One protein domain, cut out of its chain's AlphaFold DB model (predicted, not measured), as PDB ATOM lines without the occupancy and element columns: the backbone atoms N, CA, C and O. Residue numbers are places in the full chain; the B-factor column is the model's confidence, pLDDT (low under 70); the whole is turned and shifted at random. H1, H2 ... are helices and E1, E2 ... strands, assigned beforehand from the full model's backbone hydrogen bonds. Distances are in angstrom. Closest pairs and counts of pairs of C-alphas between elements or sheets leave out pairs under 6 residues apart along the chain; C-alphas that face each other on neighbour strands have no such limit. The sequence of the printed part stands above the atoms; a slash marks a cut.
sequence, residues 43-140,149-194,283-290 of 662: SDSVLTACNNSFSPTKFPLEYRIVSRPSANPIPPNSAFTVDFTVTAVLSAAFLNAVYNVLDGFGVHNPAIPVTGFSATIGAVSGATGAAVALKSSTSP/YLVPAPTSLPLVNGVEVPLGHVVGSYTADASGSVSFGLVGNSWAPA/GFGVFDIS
ATOM      1  N   SER A  43       7.116  10.957 -21.283       80.56
ATOM      2  CA  SER A  43       6.657  10.886 -22.674       80.56
ATOM      3  C   SER A  43       6.939   9.493 -23.206       80.56
ATOM      4  O   SER A  43       8.062   9.015 -23.071       80.56
ATOM      5  N   ASP A  44       5.940   8.876 -23.822       81.62
ATOM      6  CA  ASP A  44       6.039   7.543 -24.412       81.62
ATOM      7  C   ASP A  44       5.468   7.543 -25.837       81.62
ATOM      8  O   ASP A  44       4.616   8.374 -26.178       81.62
ATOM      9  N   SER A  45       5.942   6.628 -26.675       78.56
ATOM     10  CA  SER A  45       5.546   6.493 -28.080       78.56
ATOM     11  C   SER A  45       5.174   5.047 -28.384       78.56
ATOM     12  O   SER A  45       6.018   4.152 -28.313       78.56
ATOM     13  N   VAL A  46       3.919   4.813 -28.763       74.88
ATOM     14  CA  VAL A  46       3.387   3.473 -29.035       74.88
ATOM     15  C   VAL A  46       3.074   3.325 -30.520       74.88
ATOM     16  O   VAL A  46       2.152   3.951 -31.040       74.88
ATOM     17  N   LEU A  47       3.814   2.458 -31.209       73.69
ATOM     18  CA  LEU A  47       3.570   2.114 -32.611       73.69
ATOM     19  C   LEU A  47       2.476   1.047 -32.727       73.69
ATOM     20  O   LEU A  47       2.592  -0.053 -32.193       73.69
ATOM     21  N   THR A  48       1.427   1.355 -33.483       71.06
ATOM     22  CA  THR A  48       0.306   0.457 -33.776       71.06
ATOM     23  C   THR A  48       0.164   0.276 -35.282       71.06
ATOM     24  O   THR A  48       0.237   1.231 -36.044       71.06
ATOM     25  N   ALA A  49      -0.062  -0.953 -35.742       67.25
ATOM     26  CA  ALA A  49      -0.355  -1.209 -37.148       67.25
ATOM     27  C   ALA A  49      -1.858  -1.040 -37.421       67.25
ATOM     28  O   ALA A  49      -2.667  -1.812 -36.904       67.25
ATOM     29  N   CYS A  50      -2.235  -0.079 -38.262       64.06
ATOM     30  CA  CYS A  50      -3.613   0.105 -38.721       64.06
ATOM     31  C   CYS A  50      -3.793  -0.442 -40.140       64.06
ATOM     32  O   CYS A  50      -2.900  -0.327 -40.983       64.06
ATOM     33  N   ASN A  51      -4.959  -1.024 -40.416       60.53
ATOM     34  CA  ASN A  51      -5.338  -1.381 -41.779       60.53
ATOM     35  C   ASN A  51      -5.967  -0.160 -42.454       60.53
ATOM     36  O   ASN A  51      -6.627   0.662 -41.818       60.53
ATOM     37  N   ASN A  52      -5.802  -0.049 -43.764       57.44
ATOM     38  CA  ASN A  52      -6.568   0.907 -44.546       57.44
ATOM     39  C   ASN A  52      -7.667   0.147 -45.304       57.44
ATOM     40  O   ASN A  52      -7.409  -0.904 -45.882       57.44
ATOM     41  N   SER A  53      -8.891   0.671 -45.332       54.75
ATOM     42  CA  SER A  53      -9.978   0.120 -46.153       54.75
ATOM     43  C   SER A  53      -9.653   0.136 -47.655       54.75
ATOM     44  O   SER A  53     -10.233  -0.637 -48.412       54.75
ATOM     45  N   PHE A  54      -8.703   0.973 -48.087       52.88
ATOM     46  CA  PHE A  54      -8.265   1.079 -49.481       52.88
ATOM     47  C   PHE A  54      -7.056   0.199 -49.832       52.88
ATOM     48  O   PHE A  54      -6.730   0.060 -51.011       52.88
ATOM     49  N   SER A  55      -6.357  -0.375 -48.847       59.19
ATOM     50  CA  SER A  55      -5.150  -1.168 -49.096       59.19
ATOM     51  C   SER A  55      -4.949  -2.235 -48.016       59.19
ATOM     52  O   SER A  55      -4.935  -1.893 -46.836       59.19
ATOM     53  N   PRO A  56      -4.693  -3.508 -48.383       59.12
ATOM     54  CA  PRO A  56      -4.382  -4.567 -47.417       59.12
ATOM     55  C   PRO A  56      -3.050  -4.332 -46.682       59.12
ATOM     56  O   PRO A  56      -2.688  -5.088 -45.780       59.12
ATOM     57  N   THR A  57      -2.300  -3.305 -47.080       61.69
ATOM     58  CA  THR A  57      -1.045  -2.920 -46.449       61.69
ATOM     59  C   THR A  57      -1.324  -2.309 -45.080       61.69
ATOM     60  O   THR A  57      -2.091  -1.356 -44.948       61.69
ATOM     61  N   LYS A  58      -0.689  -2.868 -44.049       66.00
ATOM     62  CA  LYS A  58      -0.677  -2.295 -42.704       66.00
ATOM     63  C   LYS A  58       0.197  -1.049 -42.698       66.00
ATOM     64  O   LYS A  58       1.315  -1.089 -43.209       66.00
ATOM     65  N   PHE A  59      -0.284   0.015 -42.075       70.25
ATOM     66  CA  PHE A  59       0.480   1.241 -41.890       70.25
ATOM     67  C   PHE A  59       0.792   1.452 -40.410       70.25
ATOM     68  O   PHE A  59      -0.090   1.234 -39.575       70.25
ATOM     69  N   PRO A  60       2.022   1.867 -40.067       70.88
ATOM     70  CA  PRO A  60       2.340   2.261 -38.708       70.88
ATOM     71  C   PRO A  60       1.654   3.596 -38.389       70.88
ATOM     72  O   PRO A  60       1.769   4.572 -39.137       70.88
ATOM     73  N   LEU A  61       0.943   3.602 -37.271       76.38
ATOM     74  CA  LEU A  61       0.399   4.758 -36.586       76.38
ATOM     75  C   LEU A  61       1.103   4.856 -35.237       76.38
ATOM     76  O   LEU A  61       1.043   3.917 -34.447       76.38
ATOM     77  N   GLU A  62       1.778   5.965 -34.974       83.31
ATOM     78  CA  GLU A  62       2.432   6.192 -33.686       83.31
ATOM     79  C   GLU A  62       1.517   7.031 -32.791       83.31
ATOM     80  O   GLU A  62       0.991   8.055 -33.216       83.31
ATOM     81  N   TYR A  63       1.316   6.599 -31.550       80.56
ATOM     82  CA  TYR A  63       0.657   7.385 -30.517       80.56
ATOM     83  C   TYR A  63       1.714   7.937 -29.575       80.56
ATOM     84  O   TYR A  63       2.358   7.173 -28.860       80.56
ATOM     85  N   ARG A  64       1.865   9.258 -29.542       81.81
ATOM     86  CA  ARG A  64       2.680   9.951 -28.550       81.81
ATOM     87  C   ARG A  64       1.804  10.313 -27.358       81.81
ATOM     88  O   ARG A  64       0.790  10.998 -27.510       81.81
ATOM     89  N   ILE A  65       2.193   9.844 -26.179       82.69
ATOM     90  CA  ILE A  65       1.462  10.043 -24.931       82.69
ATOM     91  C   ILE A  65       2.379  10.768 -23.954       82.69
ATOM     92  O   ILE A  65       3.400  10.232 -23.530       82.69
ATOM     93  N   VAL A  66       2.004  11.989 -23.586       83.69
ATOM     94  CA  VAL A  66       2.670  12.746 -22.522       83.69
ATOM     95  C   VAL A  66       1.823  12.630 -21.268       83.69
ATOM     96  O   VAL A  66       0.629  12.914 -21.302       83.69
ATOM     97  N   SER A  67       2.440  12.215 -20.171       85.44
ATOM     98  CA  SER A  67       1.790  11.998 -18.885       85.44
ATOM     99  C   SER A  67       2.486  12.807 -17.790       85.44
ATOM    100  O   SER A  67       3.718  12.842 -17.706       85.44
ATOM    101  N   ARG A  68       1.701  13.514 -16.974       87.62
ATOM    102  CA  ARG A  68       2.198  14.374 -15.889       87.62
ATOM    103  C   ARG A  68       1.465  14.050 -14.588       87.62
ATOM    104  O   ARG A  68       0.295  14.418 -14.464       87.62
ATOM    105  N   PRO A  69       2.101  13.357 -13.632       87.81
ATOM    106  CA  PRO A  69       1.477  13.067 -12.353       87.81
ATOM    107  C   PRO A  69       1.464  14.326 -11.476       87.81
ATOM    108  O   PRO A  69       2.354  15.168 -11.572       87.81
ATOM    109  N   SER A  70       0.482  14.447 -10.585       87.56
ATOM    110  CA  SER A  70       0.391  15.555  -9.624       87.56
ATOM    111  C   SER A  70       1.463  15.511  -8.533       87.56
ATOM    112  O   SER A  70       1.686  16.508  -7.853       87.56
ATOM    113  N   ALA A  71       2.113  14.360  -8.349       78.19
ATOM    114  CA  ALA A  71       3.182  14.138  -7.383       78.19
ATOM    115  C   ALA A  71       4.205  13.137  -7.940       78.19
ATOM    116  O   ALA A  71       3.842  12.219  -8.674       78.19
ATOM    117  N   ASN A  72       5.483  13.306  -7.594       80.50
ATOM    118  CA  ASN A  72       6.539  12.332  -7.864       80.50
ATOM    119  C   ASN A  72       7.655  12.477  -6.803       80.50
ATOM    120  O   ASN A  72       8.250  13.554  -6.735       80.50
ATOM    121  N   PRO A  73       7.961  11.447  -5.988       83.38
ATOM    122  CA  PRO A  73       7.337  10.122  -5.967       83.38
ATOM    123  C   PRO A  73       5.906  10.146  -5.420       83.38
ATOM    124  O   PRO A  73       5.529  11.053  -4.677       83.38
ATOM    125  N   ILE A  74       5.107   9.146  -5.788       84.75
ATOM    126  CA  ILE A  74       3.732   8.999  -5.294       84.75
ATOM    127  C   ILE A  74       3.760   8.110  -4.039       84.75
ATOM    128  O   ILE A  74       4.244   6.981  -4.124       84.75
ATOM    129  N   PRO A  75       3.257   8.564  -2.876       86.62
ATOM    130  CA  PRO A  75       3.172   7.708  -1.696       86.62
ATOM    131  C   PRO A  75       2.212   6.518  -1.911       86.62
ATOM    132  O   PRO A  75       1.144   6.707  -2.505       86.62
ATOM    133  N   PRO A  76       2.515   5.313  -1.396       90.25
ATOM    134  CA  PRO A  76       1.591   4.183  -1.459       90.25
ATOM    135  C   PRO A  76       0.246   4.500  -0.792       90.25
ATOM    136  O   PRO A  76       0.197   5.184   0.234       90.25
ATOM    137  N   ASN A  77      -0.850   3.974  -1.344       89.69
ATOM    138  CA  ASN A  77      -2.233   4.229  -0.905       89.69
ATOM    139  C   ASN A  77      -2.680   5.704  -0.963       89.69
ATOM    140  O   ASN A  77      -3.696   6.059  -0.360       89.69
ATOM    141  N   SER A  78      -1.947   6.578  -1.661       88.88
ATOM    142  CA  SER A  78      -2.339   7.980  -1.842       88.88
ATOM    143  C   SER A  78      -3.101   8.196  -3.149       88.88
ATOM    144  O   SER A  78      -2.860   7.526  -4.156       88.88
ATOM    145  N   ALA A  79      -4.043   9.140  -3.126       91.69
ATOM    146  CA  ALA A  79      -4.710   9.609  -4.331       91.69
ATOM    147  C   ALA A  79      -3.789  10.575  -5.090       91.69
ATOM    148  O   ALA A  79      -3.196  11.473  -4.492       91.69
ATOM    149  N   PHE A  80      -3.713  10.422  -6.406       90.69
ATOM    150  CA  PHE A  80      -2.981  11.312  -7.302       90.69
ATOM    151  C   PHE A  80      -3.773  11.517  -8.594       90.69
ATOM    152  O   PHE A  80      -4.660  10.727  -8.936       90.69
ATOM    153  N   THR A  81      -3.474  12.592  -9.319       91.38
ATOM    154  CA  THR A  81      -3.995  12.792 -10.672       91.38
ATOM    155  C   THR A  81      -2.885  12.647 -11.698       91.38
ATOM    156  O   THR A  81      -1.717  12.895 -11.403       91.38
ATOM    157  N   VAL A  82      -3.245  12.225 -12.906       88.44
ATOM    158  CA  VAL A  82      -2.347  12.222 -14.061       88.44
ATOM    159  C   VAL A  82      -3.026  12.966 -15.191       88.44
ATOM    160  O   VAL A  82      -4.146  12.634 -15.582       88.44
ATOM    161  N   ASP A  83      -2.341  13.983 -15.691       90.38
ATOM    162  CA  ASP A  83      -2.701  14.686 -16.911       90.38
ATOM    163  C   ASP A  83      -2.088  13.943 -18.106       90.38
ATOM    164  O   ASP A  83      -0.867  13.781 -18.173       90.38
ATOM    165  N   PHE A  84      -2.936  13.476 -19.025       86.69
ATOM    166  CA  PHE A  84      -2.547  12.825 -20.268       86.69
ATOM    167  C   PHE A  84      -2.852  13.717 -21.472       86.69
ATOM    168  O   PHE A  84      -3.998  14.099 -21.721       86.69
ATOM    169  N   THR A  85      -1.836  13.943 -22.299       87.06
ATOM    170  CA  THR A  85      -1.972  14.504 -23.648       87.06
ATOM    171  C   THR A  85      -1.651  13.423 -24.672       87.06
ATOM    172  O   THR A  85      -0.573  12.830 -24.615       87.06
ATOM    173  N   VAL A  86      -2.577  13.160 -25.600       85.06
ATOM    174  CA  VAL A  86      -2.429  12.101 -26.610       85.06
ATOM    175  C   VAL A  86      -2.446  12.694 -28.011       85.06
ATOM    176  O   VAL A  86      -3.410  13.351 -28.416       85.06
ATOM    177  N   THR A  87      -1.402  12.384 -28.772       86.25
ATOM    178  CA  THR A  87      -1.219  12.808 -30.161       86.25
ATOM    179  C   THR A  87      -1.008  11.581 -31.039       86.25
ATOM    180  O   THR A  87      -0.170  10.739 -30.732       86.25
ATOM    181  N   ALA A  88      -1.752  11.464 -32.136       85.12
ATOM    182  CA  ALA A  88      -1.463  10.479 -33.175       85.12
ATOM    183  C   ALA A  88      -0.545  11.092 -34.232       85.12
ATOM    184  O   ALA A  88      -0.831  12.169 -34.744       85.12
ATOM    185  N   VAL A  89       0.519  10.393 -34.602       86.06
ATOM    186  CA  VAL A  89       1.427  10.785 -35.678       86.06
ATOM    187  C   VAL A  89       1.120   9.917 -36.893       86.06
ATOM    188  O   VAL A  89       1.436   8.723 -36.943       86.06
ATOM    189  N   LEU A  90       0.453  10.512 -37.882       85.12
ATOM    190  CA  LEU A  90       0.182   9.877 -39.167       85.12
ATOM    191  C   LEU A  90       1.475   9.863 -39.979       85.12
ATOM    192  O   LEU A  90       1.963  10.926 -40.353       85.12
ATOM    193  N   SER A  91       2.034   8.689 -40.271       84.81
ATOM    194  CA  SER A  91       3.282   8.602 -41.038       84.81
ATOM    195  C   SER A  91       3.138   9.181 -42.452       84.81
ATOM    196  O   SER A  91       2.092   9.059 -43.097       84.81
ATOM    197  N   ALA A  92       4.223   9.761 -42.975       84.00
ATOM    198  CA  ALA A  92       4.278  10.274 -44.344       84.00
ATOM    199  C   ALA A  92       3.893   9.196 -45.373       84.00
ATOM    200  O   ALA A  92       3.144   9.455 -46.310       84.00
ATOM    201  N   ALA A  93       4.341   7.953 -45.157       79.94
ATOM    202  CA  ALA A  93       4.007   6.807 -45.999       79.94
ATOM    203  C   ALA A  93       2.496   6.520 -46.042       79.94
ATOM    204  O   ALA A  93       1.948   6.279 -47.119       79.94
ATOM    205  N   PHE A  94       1.816   6.580 -44.892       82.88
ATOM    206  CA  PHE A  94       0.364   6.423 -44.824       82.88
ATOM    207  C   PHE A  94      -0.353   7.536 -45.593       82.88
ATOM    208  O   PHE A  94      -1.194   7.252 -46.447       82.88
ATOM    209  N   LEU A  95       0.006   8.792 -45.327       85.56
ATOM    210  CA  LEU A  95      -0.631   9.937 -45.974       85.56
ATOM    211  C   LEU A  95      -0.400   9.923 -47.487       85.56
ATOM    212  O   LEU A  95      -1.352  10.094 -48.241       85.56
ATOM    213  N   ASN A  96       0.815   9.614 -47.940       85.44
ATOM    214  CA  ASN A  96       1.119   9.445 -49.360       85.44
ATOM    215  C   ASN A  96       0.270   8.353 -50.011       85.44
ATOM    216  O   ASN A  96      -0.253   8.560 -51.102       85.44
ATOM    217  N   ALA A  97       0.087   7.207 -49.350       81.62
ATOM    218  CA  ALA A  97      -0.769   6.146 -49.871       81.62
ATOM    219  C   ALA A  97      -2.230   6.608 -50.003       81.62
ATOM    220  O   ALA A  97      -2.859   6.351 -51.028       81.62
ATOM    221  N   VAL A  98      -2.758   7.320 -49.002       81.88
ATOM    222  CA  VAL A  98      -4.124   7.867 -49.039       81.88
ATOM    223  C   VAL A  98      -4.273   8.907 -50.149       81.88
ATOM    224  O   VAL A  98      -5.193   8.802 -50.959       81.88
ATOM    225  N   TYR A  99      -3.361   9.877 -50.230       85.38
ATOM    226  CA  TYR A  99      -3.418  10.930 -51.240       85.38
ATOM    227  C   TYR A  99      -3.247  10.392 -52.660       85.38
ATOM    228  O   TYR A  99      -4.003  10.801 -53.532       85.38
ATOM    229  N   ASN A 100      -2.364   9.416 -52.887       83.44
ATOM    230  CA  ASN A 100      -2.206   8.776 -54.200       83.44
ATOM    231  C   ASN A 100      -3.481   8.046 -54.654       83.44
ATOM    232  O   ASN A 100      -3.822   8.065 -55.836       83.44
ATOM    233  N   VAL A 101      -4.200   7.402 -53.729       80.06
ATOM    234  CA  VAL A 101      -5.484   6.754 -54.040       80.06
ATOM    235  C   VAL A 101      -6.542   7.797 -54.401       80.06
ATOM    236  O   VAL A 101      -7.247   7.631 -55.394       80.06
ATOM    237  N   LEU A 102      -6.645   8.879 -53.623       80.31
ATOM    238  CA  LEU A 102      -7.610   9.958 -53.867       80.31
ATOM    239  C   LEU A 102      -7.327  10.696 -55.181       80.31
ATOM    240  O   LEU A 102      -8.260  10.971 -55.937       80.31
ATOM    241  N   ASP A 103      -6.051  10.912 -55.498       82.50
ATOM    242  CA  ASP A 103      -5.598  11.474 -56.772       82.50
ATOM    243  C   ASP A 103      -6.006  10.582 -57.957       82.50
ATOM    244  O   ASP A 103      -6.541  11.066 -58.954       82.50
ATOM    245  N   GLY A 104      -5.892   9.255 -57.801       83.06
ATOM    246  CA  GLY A 104      -6.385   8.274 -58.773       83.06
ATOM    247  C   GLY A 104      -7.904   8.312 -59.003       83.06
ATOM    248  O   GLY A 104      -8.371   7.925 -60.074       83.06
ATOM    249  N   PHE A 105      -8.676   8.820 -58.037       79.12
ATOM    250  CA  PHE A 105     -10.115   9.080 -58.171       79.12
ATOM    251  C   PHE A 105     -10.440  10.493 -58.690       79.12
ATOM    252  O   PHE A 105     -11.614  10.857 -58.764       79.12
ATOM    253  N   GLY A 106      -9.433  11.296 -59.051       87.12
ATOM    254  CA  GLY A 106      -9.604  12.688 -59.479       87.12
ATOM    255  C   GLY A 106      -9.937  13.653 -58.337       87.12
ATOM    256  O   GLY A 106     -10.381  14.774 -58.587       87.12
ATOM    257  N   VAL A 107      -9.753  13.231 -57.080       80.94
ATOM    258  CA  VAL A 107      -9.919  14.082 -55.898       80.94
ATOM    259  C   VAL A 107      -8.542  14.602 -55.503       80.94
ATOM    260  O   VAL A 107      -7.819  13.985 -54.723       80.94
ATOM    261  N   HIS A 108      -8.175  15.750 -56.060       77.44
ATOM    262  CA  HIS A 108      -6.880  16.369 -55.801       77.44
ATOM    263  C   HIS A 108      -6.879  17.069 -54.438       77.44
ATOM    264  O   HIS A 108      -7.691  17.964 -54.197       77.44
ATOM    265  N   ASN A 109      -5.942  16.687 -53.566       75.19
ATOM    266  CA  ASN A 109      -5.654  17.367 -52.300       75.19
ATOM    267  C   ASN A 109      -6.878  17.609 -51.381       75.19
ATOM    268  O   ASN A 109      -7.101  18.740 -50.942       75.19
ATOM    269  N   PRO A 110      -7.691  16.588 -51.047       82.19
ATOM    270  CA  PRO A 110      -8.774  16.773 -50.090       82.19
ATOM    271  C   PRO A 110      -8.235  16.881 -48.656       82.19
ATOM    272  O   PRO A 110      -7.287  16.197 -48.268       82.19
ATOM    273  N   ALA A 111      -8.880  17.704 -47.829       80.12
ATOM    274  CA  ALA A 111      -8.697  17.602 -46.387       80.12
ATOM    275  C   ALA A 111      -9.238  16.244 -45.905       80.12
ATOM    276  O   ALA A 111     -10.328  15.834 -46.315       80.12
ATOM    277  N   ILE A 112      -8.489  15.545 -45.052       79.69
ATOM    278  CA  ILE A 112      -8.882  14.224 -44.540       79.69
ATOM    279  C   ILE A 112      -9.544  14.420 -43.170       79.69
ATOM    280  O   ILE A 112      -8.862  14.822 -42.223       79.69
ATOM    281  N   PRO A 113     -10.857  14.166 -43.021       77.25
ATOM    282  CA  PRO A 113     -11.513  14.272 -41.728       77.25
ATOM    283  C   PRO A 113     -11.176  13.073 -40.840       77.25
ATOM    284  O   PRO A 113     -11.462  11.923 -41.173       77.25
ATOM    285  N   VAL A 114     -10.644  13.353 -39.657       73.19
ATOM    286  CA  VAL A 114     -10.488  12.396 -38.562       73.19
ATOM    287  C   VAL A 114     -11.687  12.576 -37.631       73.19
ATOM    288  O   VAL A 114     -11.841  13.613 -36.984       73.19
ATOM    289  N   THR A 115     -12.584  11.588 -37.602       69.06
ATOM    290  CA  THR A 115     -13.820  11.612 -36.798       69.06
ATOM    291  C   THR A 115     -13.937  10.377 -35.914       69.06
ATOM    292  O   THR A 115     -13.403   9.319 -36.236       69.06
ATOM    293  N   GLY A 116     -14.672  10.504 -34.804       61.91
ATOM    294  CA  GLY A 116     -15.130   9.352 -34.019       61.91
ATOM    295  C   GLY A 116     -14.067   8.658 -33.165       61.91
ATOM    296  O   GLY A 116     -14.265   7.502 -32.795       61.91
ATOM    297  N   PHE A 117     -12.961   9.329 -32.831       66.44
ATOM    298  CA  PHE A 117     -11.988   8.763 -31.902       66.44
ATOM    299  C   PHE A 117     -12.598   8.663 -30.497       66.44
ATOM    300  O   PHE A 117     -13.011   9.661 -29.909       66.44
ATOM    301  N   SER A 118     -12.658   7.440 -29.973       72.06
ATOM    302  CA  SER A 118     -12.964   7.174 -28.570       72.06
ATOM    303  C   SER A 118     -11.922   6.204 -28.042       72.06
ATOM    304  O   SER A 118     -11.760   5.097 -28.562       72.06
ATOM    305  N   ALA A 119     -11.201   6.642 -27.022       77.25
ATOM    306  CA  ALA A 119     -10.295   5.793 -26.279       77.25
ATOM    307  C   ALA A 119     -10.430   6.090 -24.792       77.25
ATOM    308  O   ALA A 119     -10.849   7.178 -24.398       77.25
ATOM    309  N   THR A 120     -10.114   5.108 -23.966       82.94
ATOM    310  CA  THR A 120     -10.062   5.236 -22.518       82.94
ATOM    311  C   THR A 120      -8.641   4.973 -22.047       82.94
ATOM    312  O   THR A 120      -7.964   4.085 -22.563       82.94
ATOM    313  N   ILE A 121      -8.182   5.753 -21.071       83.12
ATOM    314  CA  ILE A 121      -6.918   5.513 -20.374       83.12
ATOM    315  C   ILE A 121      -7.237   4.965 -18.988       83.12
ATOM    316  O   ILE A 121      -7.931   5.618 -18.204       83.12
ATOM    317  N   GLY A 122      -6.757   3.763 -18.687       84.88
ATOM    318  CA  GLY A 122      -6.923   3.109 -17.386       84.88
ATOM    319  C   GLY A 122      -5.584   2.660 -16.813       84.88
ATOM    320  O   GLY A 122      -4.633   2.460 -17.561       84.88
ATOM    321  N   ALA A 123      -5.503   2.505 -15.493       83.88
ATOM    322  CA  ALA A 123      -4.341   1.882 -14.868       83.88
ATOM    323  C   ALA A 123      -4.300   0.387 -15.229       83.88
ATOM    324  O   ALA A 123      -5.318  -0.303 -15.144       83.88
ATOM    325  N   VAL A 124      -3.135  -0.093 -15.662       81.75
ATOM    326  CA  VAL A 124      -2.866  -1.502 -15.997       81.75
ATOM    327  C   VAL A 124      -2.266  -2.221 -14.792       81.75
ATOM    328  O   VAL A 124      -2.644  -3.354 -14.499       81.75
ATOM    329  N   SER A 125      -1.370  -1.558 -14.054       86.25
ATOM    330  CA  SER A 125      -0.783  -2.077 -12.815       86.25
ATOM    331  C   SER A 125      -0.379  -0.951 -11.864       86.25
ATOM    332  O   SER A 125      -0.102   0.162 -12.304       86.25
ATOM    333  N   GLY A 126      -0.289  -1.257 -10.567       84.75
ATOM    334  CA  GLY A 126       0.277  -0.370  -9.543       84.75
ATOM    335  C   GLY A 126      -0.634   0.773  -9.085       84.75
ATOM    336  O   GLY A 126      -0.281   1.485  -8.151       84.75
ATOM    337  N   ALA A 127      -1.800   0.960  -9.700       87.69
ATOM    338  CA  ALA A 127      -2.807   1.898  -9.229       87.69
ATOM    339  C   ALA A 127      -4.223   1.404  -9.535       87.69
ATOM    340  O   ALA A 127      -4.461   0.690 -10.513       87.69
ATOM    341  N   THR A 128      -5.187   1.870  -8.745       91.12
ATOM    342  CA  THR A 128      -6.619   1.637  -8.945       91.12
ATOM    343  C   THR A 128      -7.345   2.947  -9.252       91.12
ATOM    344  O   THR A 128      -7.135   3.979  -8.619       91.12
ATOM    345  N   GLY A 129      -8.217   2.937 -10.259       89.38
ATOM    346  CA  GLY A 129      -8.999   4.106 -10.657       89.38
ATOM    347  C   GLY A 129      -9.900   3.799 -11.845       89.38
ATOM    348  O   GLY A 129      -9.697   2.816 -12.558       89.38
ATOM    349  N   ALA A 130     -10.927   4.625 -12.047       89.81
ATOM    350  CA  ALA A 130     -11.792   4.487 -13.210       89.81
ATOM    351  C   ALA A 130     -11.016   4.856 -14.483       89.81
ATOM    352  O   ALA A 130     -10.284   5.844 -14.504       89.81
ATOM    353  N   ALA A 131     -11.201   4.085 -15.555       86.19
ATOM    354  CA  ALA A 131     -10.667   4.464 -16.854       86.19
ATOM    355  C   ALA A 131     -11.321   5.774 -17.316       86.19
ATOM    356  O   ALA A 131     -12.543   5.930 -17.226       86.19
ATOM    357  N   VAL A 132     -10.522   6.711 -17.819       86.44
ATOM    358  CA  VAL A 132     -11.014   8.027 -18.230       86.44
ATOM    359  C   VAL A 132     -11.084   8.094 -19.741       86.44
ATOM    360  O   VAL A 132     -10.125   7.774 -20.438       86.44
ATOM    361  N   ALA A 133     -12.248   8.478 -20.257       84.56
ATOM    362  CA  ALA A 133     -12.456   8.625 -21.687       84.56
ATOM    363  C   ALA A 133     -11.727   9.868 -22.208       84.56
ATOM    364  O   ALA A 133     -12.007  10.984 -21.767       84.56
ATOM    365  N   LEU A 134     -10.858   9.671 -23.197       76.56
ATOM    366  CA  LEU A 134     -10.382  10.728 -24.076       76.56
ATOM    367  C   LEU A 134     -11.591  11.257 -24.842       76.56
ATOM    368  O   LEU A 134     -12.139  10.600 -25.730       76.56
ATOM    369  N   LYS A 135     -12.040  12.446 -24.456       66.12
ATOM    370  CA  LYS A 135     -12.968  13.237 -25.257       66.12
ATOM    371  C   LYS A 135     -12.111  14.118 -26.152       66.12
ATOM    372  O   LYS A 135     -11.160  14.722 -25.655       66.12
ATOM    373  N   SER A 136     -12.416  14.190 -27.450       59.94
ATOM    374  CA  SER A 136     -11.708  15.146 -28.304       59.94
ATOM    375  C   SER A 136     -11.876  16.542 -27.696       59.94
ATOM    376  O   SER A 136     -12.962  16.905 -27.237       59.94
ATOM    377  N   SER A 137     -10.783  17.303 -27.626       46.84
ATOM    378  CA  SER A 137     -10.705  18.581 -26.899       46.84
ATOM    379  C   SER A 137     -11.613  19.682 -27.470       46.84
ATOM    380  O   SER A 137     -11.730  20.763 -26.901       46.84
ATOM    381  N   THR A 138     -12.321  19.403 -28.562       46.09
ATOM    382  CA  THR A 138     -13.379  20.239 -29.125       46.09
ATOM    383  C   THR A 138     -14.722  19.939 -28.436       46.09
ATOM    384  O   THR A 138     -15.517  19.133 -28.919       46.09
ATOM    385  N   SER A 139     -14.977  20.577 -27.293       35.53
ATOM    386  CA  SER A 139     -16.266  20.587 -26.571       35.53
ATOM    387  C   SER A 139     -16.820  22.030 -26.561       35.53
ATOM    388  O   SER A 139     -16.006  22.953 -26.531       35.53
ATOM    389  N   PRO A 140     -18.151  22.278 -26.603       42.75
ATOM    390  CA  PRO A 140     -19.218  21.464 -26.020       42.75
ATOM    391  C   PRO A 140     -19.780  20.408 -26.974       42.75
ATOM    392  O   PRO A 140     -19.763  20.578 -28.187       42.75
ATOM    393  N   TYR A 149     -11.405  16.659 -36.746       71.50
ATOM    394  CA  TYR A 149     -10.082  17.215 -36.990       71.50
ATOM    395  C   TYR A 149      -9.789  17.029 -38.482       71.50
ATOM    396  O   TYR A 149      -9.768  15.902 -38.974       71.50
ATOM    397  N   LEU A 150      -9.639  18.123 -39.222       79.06
ATOM    398  CA  LEU A 150      -9.308  18.077 -40.642       79.06
ATOM    399  C   LEU A 150      -7.791  18.094 -40.777       79.06
ATOM    400  O   LEU A 150      -7.164  19.115 -40.506       79.06
ATOM    401  N   VAL A 151      -7.213  16.983 -41.231       81.75
ATOM    402  CA  VAL A 151      -5.828  16.984 -41.699       81.75
ATOM    403  C   VAL A 151      -5.796  17.851 -42.960       81.75
ATOM    404  O   VAL A 151      -6.482  17.511 -43.935       81.75
ATOM    405  N   PRO A 152      -5.086  18.994 -42.943       79.12
ATOM    406  CA  PRO A 152      -5.054  19.894 -44.080       79.12
ATOM    407  C   PRO A 152      -4.409  19.198 -45.274       79.12
ATOM    408  O   PRO A 152      -3.525  18.354 -45.127       79.12
ATOM    409  N   ALA A 153      -4.862  19.565 -46.468       82.06
ATOM    410  CA  ALA A 153      -4.266  19.054 -47.683       82.06
ATOM    411  C   ALA A 153      -2.787  19.470 -47.775       82.06
ATOM    412  O   ALA A 153      -2.466  20.628 -47.484       82.06
ATOM    413  N   PRO A 154      -1.885  18.564 -48.180       82.12
ATOM    414  CA  PRO A 154      -0.473  18.878 -48.294       82.12
ATOM    415  C   PRO A 154      -0.249  19.891 -49.418       82.12
ATOM    416  O   PRO A 154      -0.912  19.869 -50.457       82.12
ATOM    417  N   THR A 155       0.727  20.776 -49.229       82.56
ATOM    418  CA  THR A 155       1.137  21.754 -50.249       82.56
ATOM    419  C   THR A 155       1.916  21.111 -51.399       82.56
ATOM    420  O   THR A 155       2.013  21.699 -52.473       82.56
ATOM    421  N   SER A 156       2.453  19.902 -51.198       83.25
ATOM    422  CA  SER A 156       3.137  19.104 -52.220       83.25
ATOM    423  C   SER A 156       3.092  17.606 -51.889       83.25
ATOM    424  O   SER A 156       3.020  17.225 -50.721       83.25
ATOM    425  N   LEU A 157       3.115  16.762 -52.926       79.62
ATOM    426  CA  LEU A 157       3.271  15.307 -52.828       79.62
ATOM    427  C   LEU A 157       4.602  14.899 -53.485       79.62
ATOM    428  O   LEU A 157       4.938  15.463 -54.530       79.62
ATOM    429  N   PRO A 158       5.336  13.910 -52.938       84.88
ATOM    430  CA  PRO A 158       5.025  13.141 -51.729       84.88
ATOM    431  C   PRO A 158       5.283  13.936 -50.434       84.88
ATOM    432  O   PRO A 158       6.221  14.723 -50.356       84.88
ATOM    433  N   LEU A 159       4.482  13.697 -49.393       85.50
ATOM    434  CA  LEU A 159       4.796  14.120 -48.030       85.50
ATOM    435  C   LEU A 159       6.098  13.457 -47.576       85.50
ATOM    436  O   LEU A 159       6.274  12.249 -47.743       85.50
ATOM    437  N   VAL A 160       6.972  14.246 -46.958       81.25
ATOM    438  CA  VAL A 160       8.227  13.775 -46.351       81.25
ATOM    439  C   VAL A 160       8.117  13.610 -44.835       81.25
ATOM    440  O   VAL A 160       8.811  12.780 -44.262       81.25
ATOM    441  N   ASN A 161       7.185  14.325 -44.199       79.75
ATOM    442  CA  ASN A 161       6.983  14.318 -42.752       79.75
ATOM    443  C   ASN A 161       5.614  13.744 -42.381       79.75
ATOM    444  O   ASN A 161       4.658  13.819 -43.159       79.75
ATOM    445  N   GLY A 162       5.531  13.163 -41.184       82.62
ATOM    446  CA  GLY A 162       4.252  12.785 -40.597       82.62
ATOM    447  C   GLY A 162       3.414  14.005 -40.207       82.62
ATOM    448  O   GLY A 162       3.922  15.122 -40.125       82.62
ATOM    449  N   VAL A 163       2.123  13.791 -39.966       86.19
ATOM    450  CA  VAL A 163       1.217  14.828 -39.455       86.19
ATOM    451  C   VAL A 163       0.779  14.461 -38.048       86.19
ATOM    452  O   VAL A 163       0.236  13.377 -37.827       86.19
ATOM    453  N   GLU A 164       0.998  15.378 -37.110       88.50
ATOM    454  CA  GLU A 164       0.507  15.259 -35.744       88.50
ATOM    455  C   GLU A 164      -0.971  15.643 -35.663       88.50
ATOM    456  O   GLU A 164      -1.383  16.740 -36.044       88.50
ATOM    457  N   VAL A 165      -1.772  14.724 -35.139       84.38
ATOM    458  CA  VAL A 165      -3.202  14.880 -34.918       84.38
ATOM    459  C   VAL A 165      -3.450  14.842 -33.409       84.38
ATOM    460  O   VAL A 165      -3.349  13.767 -32.809       84.38
ATOM    461  N   PRO A 166      -3.768  15.979 -32.765       83.94
ATOM    462  CA  PRO A 166      -4.105  15.998 -31.350       83.94
ATOM    463  C   PRO A 166      -5.419  15.240 -31.142       83.94
ATOM    464  O   PRO A 166      -6.473  15.648 -31.632       83.94
ATOM    465  N   LEU A 167      -5.356  14.117 -30.426       80.94
ATOM    466  CA  LEU A 167      -6.524  13.272 -30.177       80.94
ATOM    467  C   LEU A 167      -7.304  13.726 -28.945       80.94
ATOM    468  O   LEU A 167      -8.521  13.541 -28.882       80.94
ATOM    469  N   GLY A 168      -6.624  14.356 -27.988       85.31
ATOM    470  CA  GLY A 168      -7.269  14.986 -26.847       85.31
ATOM    471  C   GLY A 168      -6.361  15.145 -25.637       85.31
ATOM    472  O   GLY A 168      -5.190  14.759 -25.632       85.31
ATOM    473  N   HIS A 169      -6.964  15.720 -24.605       87.62
ATOM    474  CA  HIS A 169      -6.395  15.943 -23.283       87.62
ATOM    475  C   HIS A 169      -7.358  15.360 -22.251       87.62
ATOM    476  O   HIS A 169      -8.577  15.519 -22.386       87.62
ATOM    477  N   VAL A 170      -6.837  14.634 -21.267       88.06
ATOM    478  CA  VAL A 170      -7.657  14.028 -20.218       88.06
ATOM    479  C   VAL A 170      -6.899  13.968 -18.901       88.06
ATOM    480  O   VAL A 170      -5.732  13.600 -18.864       88.06
ATOM    481  N   VAL A 171      -7.582  14.289 -17.804       90.19
ATOM    482  CA  VAL A 171      -7.043  14.144 -16.449       90.19
ATOM    483  C   VAL A 171      -7.749  12.981 -15.769       90.19
ATOM    484  O   VAL A 171      -8.981  12.958 -15.707       90.19
ATOM    485  N   GLY A 172      -6.977  12.016 -15.271       89.88
ATOM    486  CA  GLY A 172      -7.497  10.903 -14.481       89.88
ATOM    487  C   GLY A 172      -7.072  10.950 -13.027       89.88
ATOM    488  O   GLY A 172      -5.978  11.406 -12.714       89.88
ATOM    489  N   SER A 173      -7.957  10.487 -12.145       91.81
ATOM    490  CA  SER A 173      -7.699  10.336 -10.710       91.81
ATOM    491  C   SER A 173      -7.505   8.860 -10.382       91.81
ATOM    492  O   SER A 173      -8.370   8.036 -10.697       91.81
ATOM    493  N   TYR A 174      -6.397   8.541  -9.723       91.94
ATOM    494  CA  TYR A 174      -6.006   7.178  -9.374       91.94
ATOM    495  C   TYR A 174      -5.554   7.120  -7.914       91.94
ATOM    496  O   TYR A 174      -5.180   8.131  -7.324       91.94
ATOM    497  N   THR A 175      -5.603   5.933  -7.324       91.94
ATOM    498  CA  THR A 175      -5.029   5.641  -6.008       91.94
ATOM    499  C   THR A 175      -3.848   4.710  -6.218       91.94
ATOM    500  O   THR A 175      -4.013   3.668  -6.848       91.94
ATOM    501  N   ALA A 176      -2.663   5.101  -5.751       89.31
ATOM    502  CA  ALA A 176      -1.477   4.255  -5.830       89.31
ATOM    503  C   ALA A 176      -1.672   3.020  -4.947       89.31
ATOM    504  O   ALA A 176      -2.155   3.148  -3.821       89.31
ATOM    505  N   ASP A 177      -1.294   1.844  -5.439       88.88
ATOM    506  CA  ASP A 177      -1.344   0.611  -4.655       88.88
ATOM    507  C   ASP A 177      -0.126   0.549  -3.693       88.88
ATOM    508  O   ASP A 177       0.304   1.566  -3.139       88.88
ATOM    509  N   ALA A 178       0.436  -0.642  -3.455       82.00
ATOM    510  CA  ALA A 178       1.690  -0.805  -2.715       82.00
ATOM    511  C   ALA A 178       2.900  -0.258  -3.508       82.00
ATOM    512  O   ALA A 178       2.792   0.020  -4.701       82.00
ATOM    513  N   SER A 179       4.058  -0.120  -2.851       78.94
ATOM    514  CA  SER A 179       5.296   0.336  -3.496       78.94
ATOM    515  C   SER A 179       5.649  -0.490  -4.743       78.94
ATOM    516  O   SER A 179       5.432  -1.703  -4.796       78.94
ATOM    517  N   GLY A 180       6.153   0.179  -5.781       84.44
ATOM    518  CA  GLY A 180       6.308  -0.394  -7.120       84.44
ATOM    519  C   GLY A 180       6.193   0.665  -8.212       84.44
ATOM    520  O   GLY A 180       6.445   1.835  -7.950       84.44
ATOM    521  N   SER A 181       5.799   0.273  -9.424       80.25
ATOM    522  CA  SER A 181       5.578   1.221 -10.518       80.25
ATOM    523  C   SER A 181       4.136   1.188 -11.025       80.25
ATOM    524  O   SER A 181       3.546   0.114 -11.176       80.25
ATOM    525  N   VAL A 182       3.573   2.363 -11.314       77.31
ATOM    526  CA  VAL A 182       2.265   2.494 -11.971       77.31
ATOM    527  C   VAL A 182       2.449   2.407 -13.477       77.31
ATOM    528  O   VAL A 182       3.327   3.081 -14.002       77.31
ATOM    529  N   SER A 183       1.615   1.632 -14.166       83.44
ATOM    530  CA  SER A 183       1.538   1.619 -15.631       83.44
ATOM    531  C   SER A 183       0.109   1.895 -16.098       83.44
ATOM    532  O   SER A 183      -0.860   1.506 -15.439       83.44
ATOM    533  N   PHE A 184      -0.035   2.570 -17.237       84.81
ATOM    534  CA  PHE A 184      -1.321   2.906 -17.844       84.81
ATOM    535  C   PHE A 184      -1.504   2.210 -19.193       84.81
ATOM    536  O   PHE A 184      -0.544   1.853 -19.868       84.81
ATOM    537  N   GLY A 185      -2.754   1.994 -19.584       82.44
ATOM    538  CA  GLY A 185      -3.146   1.353 -20.832       82.44
ATOM    539  C   GLY A 185      -4.151   2.217 -21.575       82.44
ATOM    540  O   GLY A 185      -4.996   2.869 -20.961       82.44
ATOM    541  N   LEU A 186      -4.049   2.221 -22.902       79.44
ATOM    542  CA  LEU A 186      -4.886   2.996 -23.807       79.44
ATOM    543  C   LEU A 186      -5.747   1.993 -24.558       79.44
ATOM    544  O   LEU A 186      -5.248   1.235 -25.387       79.44
ATOM    545  N   VAL A 187      -7.039   1.991 -24.259       77.88
ATOM    546  CA  VAL A 187      -8.006   1.102 -24.899       77.88
ATOM    547  C   VAL A 187      -8.868   1.940 -25.831       77.88
ATOM    548  O   VAL A 187      -9.689   2.740 -25.391       77.88
ATOM    549  N   GLY A 188      -8.657   1.790 -27.134       69.06
ATOM    550  CA  GLY A 188      -9.474   2.423 -28.168       69.06
ATOM    551  C   GLY A 188     -10.487   1.452 -28.759       69.06
ATOM    552  O   GLY A 188     -10.203   0.263 -28.893       69.06
ATOM    553  N   ASN A 189     -11.651   1.954 -29.174       56.72
ATOM    554  CA  ASN A 189     -12.505   1.180 -30.074       56.72
ATOM    555  C   ASN A 189     -11.850   1.120 -31.458       56.72
ATOM    556  O   ASN A 189     -11.452   2.151 -32.004       56.72
ATOM    557  N   SER A 190     -11.793  -0.069 -32.060       45.50
ATOM    558  CA  SER A 190     -11.469  -0.181 -33.478       45.50
ATOM    559  C   SER A 190     -12.572   0.446 -34.327       45.50
ATOM    560  O   SER A 190     -13.751   0.167 -34.110       45.50
ATOM    561  N   TRP A 191     -12.197   1.288 -35.288       40.50
ATOM    562  CA  TRP A 191     -13.141   2.033 -36.123       40.50
ATOM    563  C   TRP A 191     -13.986   1.082 -36.992       40.50
ATOM    564  O   TRP A 191     -13.458   0.353 -37.824       40.50
ATOM    565  N   ALA A 192     -15.308   1.096 -36.814       30.81
ATOM    566  CA  ALA A 192     -16.274   0.546 -37.763       30.81
ATOM    567  C   ALA A 192     -17.487   1.491 -37.815       30.81
ATOM    568  O   ALA A 192     -17.923   1.966 -36.761       30.81
ATOM    569  N   PRO A 193     -18.030   1.816 -39.002       30.44
ATOM    570  CA  PRO A 193     -19.133   2.761 -39.102       30.44
ATOM    571  C   PRO A 193     -20.392   2.192 -38.440       30.44
ATOM    572  O   PRO A 193     -20.865   1.115 -38.793       30.44
ATOM    573  N   ALA A 194     -20.956   2.951 -37.501       27.28
ATOM    574  CA  ALA A 194     -22.278   2.710 -36.948       27.28
ATOM    575  C   ALA A 194     -23.239   3.763 -37.488       27.28
ATOM    576  O   ALA A 194     -23.022   4.963 -37.320       27.28
ATOM    577  N   GLY A 283       2.011  -1.868 -20.446       54.28
ATOM    578  CA  GLY A 283       1.556  -0.491 -20.192       54.28
ATOM    579  C   GLY A 283       2.486   0.601 -20.760       54.28
ATOM    580  O   GLY A 283       3.480   0.306 -21.416       54.28
ATOM    581  N   PHE A 284       2.148   1.870 -20.534       67.06
ATOM    582  CA  PHE A 284       2.981   3.056 -20.786       67.06
ATOM    583  C   PHE A 284       2.972   3.972 -19.557       67.06
ATOM    584  O   PHE A 284       2.129   3.816 -18.667       67.06
ATOM    585  N   GLY A 285       3.880   4.954 -19.519       56.62
ATOM    586  CA  GLY A 285       3.906   5.979 -18.466       56.62
ATOM    587  C   GLY A 285       4.221   5.395 -17.087       56.62
ATOM    588  O   GLY A 285       3.370   5.393 -16.202       56.62
ATOM    589  N   VAL A 286       5.439   4.869 -16.933       67.06
ATOM    590  CA  VAL A 286       5.894   4.220 -15.698       67.06
ATOM    591  C   VAL A 286       6.261   5.269 -14.641       67.06
ATOM    592  O   VAL A 286       7.161   6.078 -14.868       67.06
ATOM    593  N   PHE A 287       5.588   5.249 -13.486       73.56
ATOM    594  CA  PHE A 287       5.869   6.140 -12.346       73.56
ATOM    595  C   PHE A 287       6.233   5.353 -11.093       73.56
ATOM    596  O   PHE A 287       5.568   4.364 -10.799       73.56
ATOM    597  N   ASP A 288       7.214   5.822 -10.321       74.56
ATOM    598  CA  ASP A 288       7.639   5.149  -9.092       74.56
ATOM    599  C   ASP A 288       6.756   5.510  -7.883       74.56
ATOM    600  O   ASP A 288       6.600   6.675  -7.499       74.56
ATOM    601  N   ILE A 289       6.222   4.469  -7.245       73.19
ATOM    602  CA  ILE A 289       5.616   4.479  -5.915       73.19
ATOM    603  C   ILE A 289       6.710   4.064  -4.940       73.19
ATOM    604  O   ILE A 289       7.048   2.882  -4.832       73.19
ATOM    605  N   SER A 290       7.275   5.032  -4.226       74.69
ATOM    606  CA  SER A 290       8.271   4.749  -3.193       74.69
ATOM    607  C   SER A 290       7.694   5.010  -1.812       74.69
ATOM    608  O   SER A 290       7.014   6.009  -1.573       74.69
TER     609      SER A 290
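Overview. This is residues 43 to 140, 149 to 194 and 283 to 290 of the 662 residues of the protein "Unannotated protein" of freshwater metagenome (UniProt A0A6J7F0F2). The model is a flattened, only loosely closed barrel of two antiparallel sheets: the long, strongly twisted sheet E1, E2, E3, E8 makes one wall, and the shorter, curled sheet E6, E5, E9, E10 makes the other, with E6 beside E8 and E10 beside E1 and E2. The long sheet runs on beyond the short one, and H1 packs on it at that far end, with the small strand pair E4 and E7 nearby. The printed part has 152 residues, in the order E1 E2 E3 H1 E4 E5 E6 E7 E8 E9 E10, and is mostly strand. It is elongated, spanning 60 by 31 by 26 A, and only just loose, close to compact, with a radius of gyration of the C-alphas of 18.3 A.

Arrangement. E1, residues 43 to 52, E2, residues 55 to 69, and E3, residues 79 to 90, form a meander, each strand the antiparallel neighbour of the one before. N 46 and O 63 of the hairpin E1 and E2 are 2.8 A apart, and N 64 and O 87 of the hairpin E2 and E3 are 2.8 A apart, both within hydrogen-bond range. E8, residues 163 to 176, is antiparallel to E3, with N 84 and O 170 at 2.8 A, and bends by 64 degrees at residue 173. H1, residues 92 to 104, is on this sheet; its closest C-alphas to E2 are those of Phe 94 and Phe 59, 6.0 A apart. Every O i to N i+4 pair of H1 is within hydrogen-bond range. In the second sheet, E5, residues 119 to 125, has antiparallel neighbours E6, residues 132 to 134, with N 132 and O 121 at 2.8 A, and E9, residues 180 to 188, with N 122 and O 185 at 3.0 A. E10, residues 284 to 289, is antiparallel to E9, with N 182 and O 287 at 2.9 A. Between the sheets, the closest C-alphas of E6 and E8 are those of Leu 134 and Val 170, 5.8 A apart; those of E1 and E10 are Asp 44 and Gly 285, 6.5 A apart. E3 and E5 are apart. E4, residues 112 to 114, and E7, residues 149 to 151, are antiparallel, with N 114 and O 149 at 2.8 A.

Along the chain. E1 begins at C-alpha 43 (6.657, 10.886, -22.674) and is 27.4 A long. E2 measures 40.0 A, E3 35.2 A, E8 35.4 A and E9 26.5 A. H1, 18.1 A long, ends at C-alpha 104 (-6.385, 8.274, -58.773). E10 ends at C-alpha 289 (5.616, 4.479, -5.915).

Size, cuts and confidence. The C-alphas farthest apart, those of Pro 76 and Gly 106, are 59.7 A apart. Residues 141 to 148 and 195 to 282 are not printed, with C-alpha gaps of 14.9 A and 29.3 A. The link E7 to E8 is long. The pLDDT is under 70 at residues 49 to 58, 115 to 117, 135 to 140, 188 to 194 and 283 to 286.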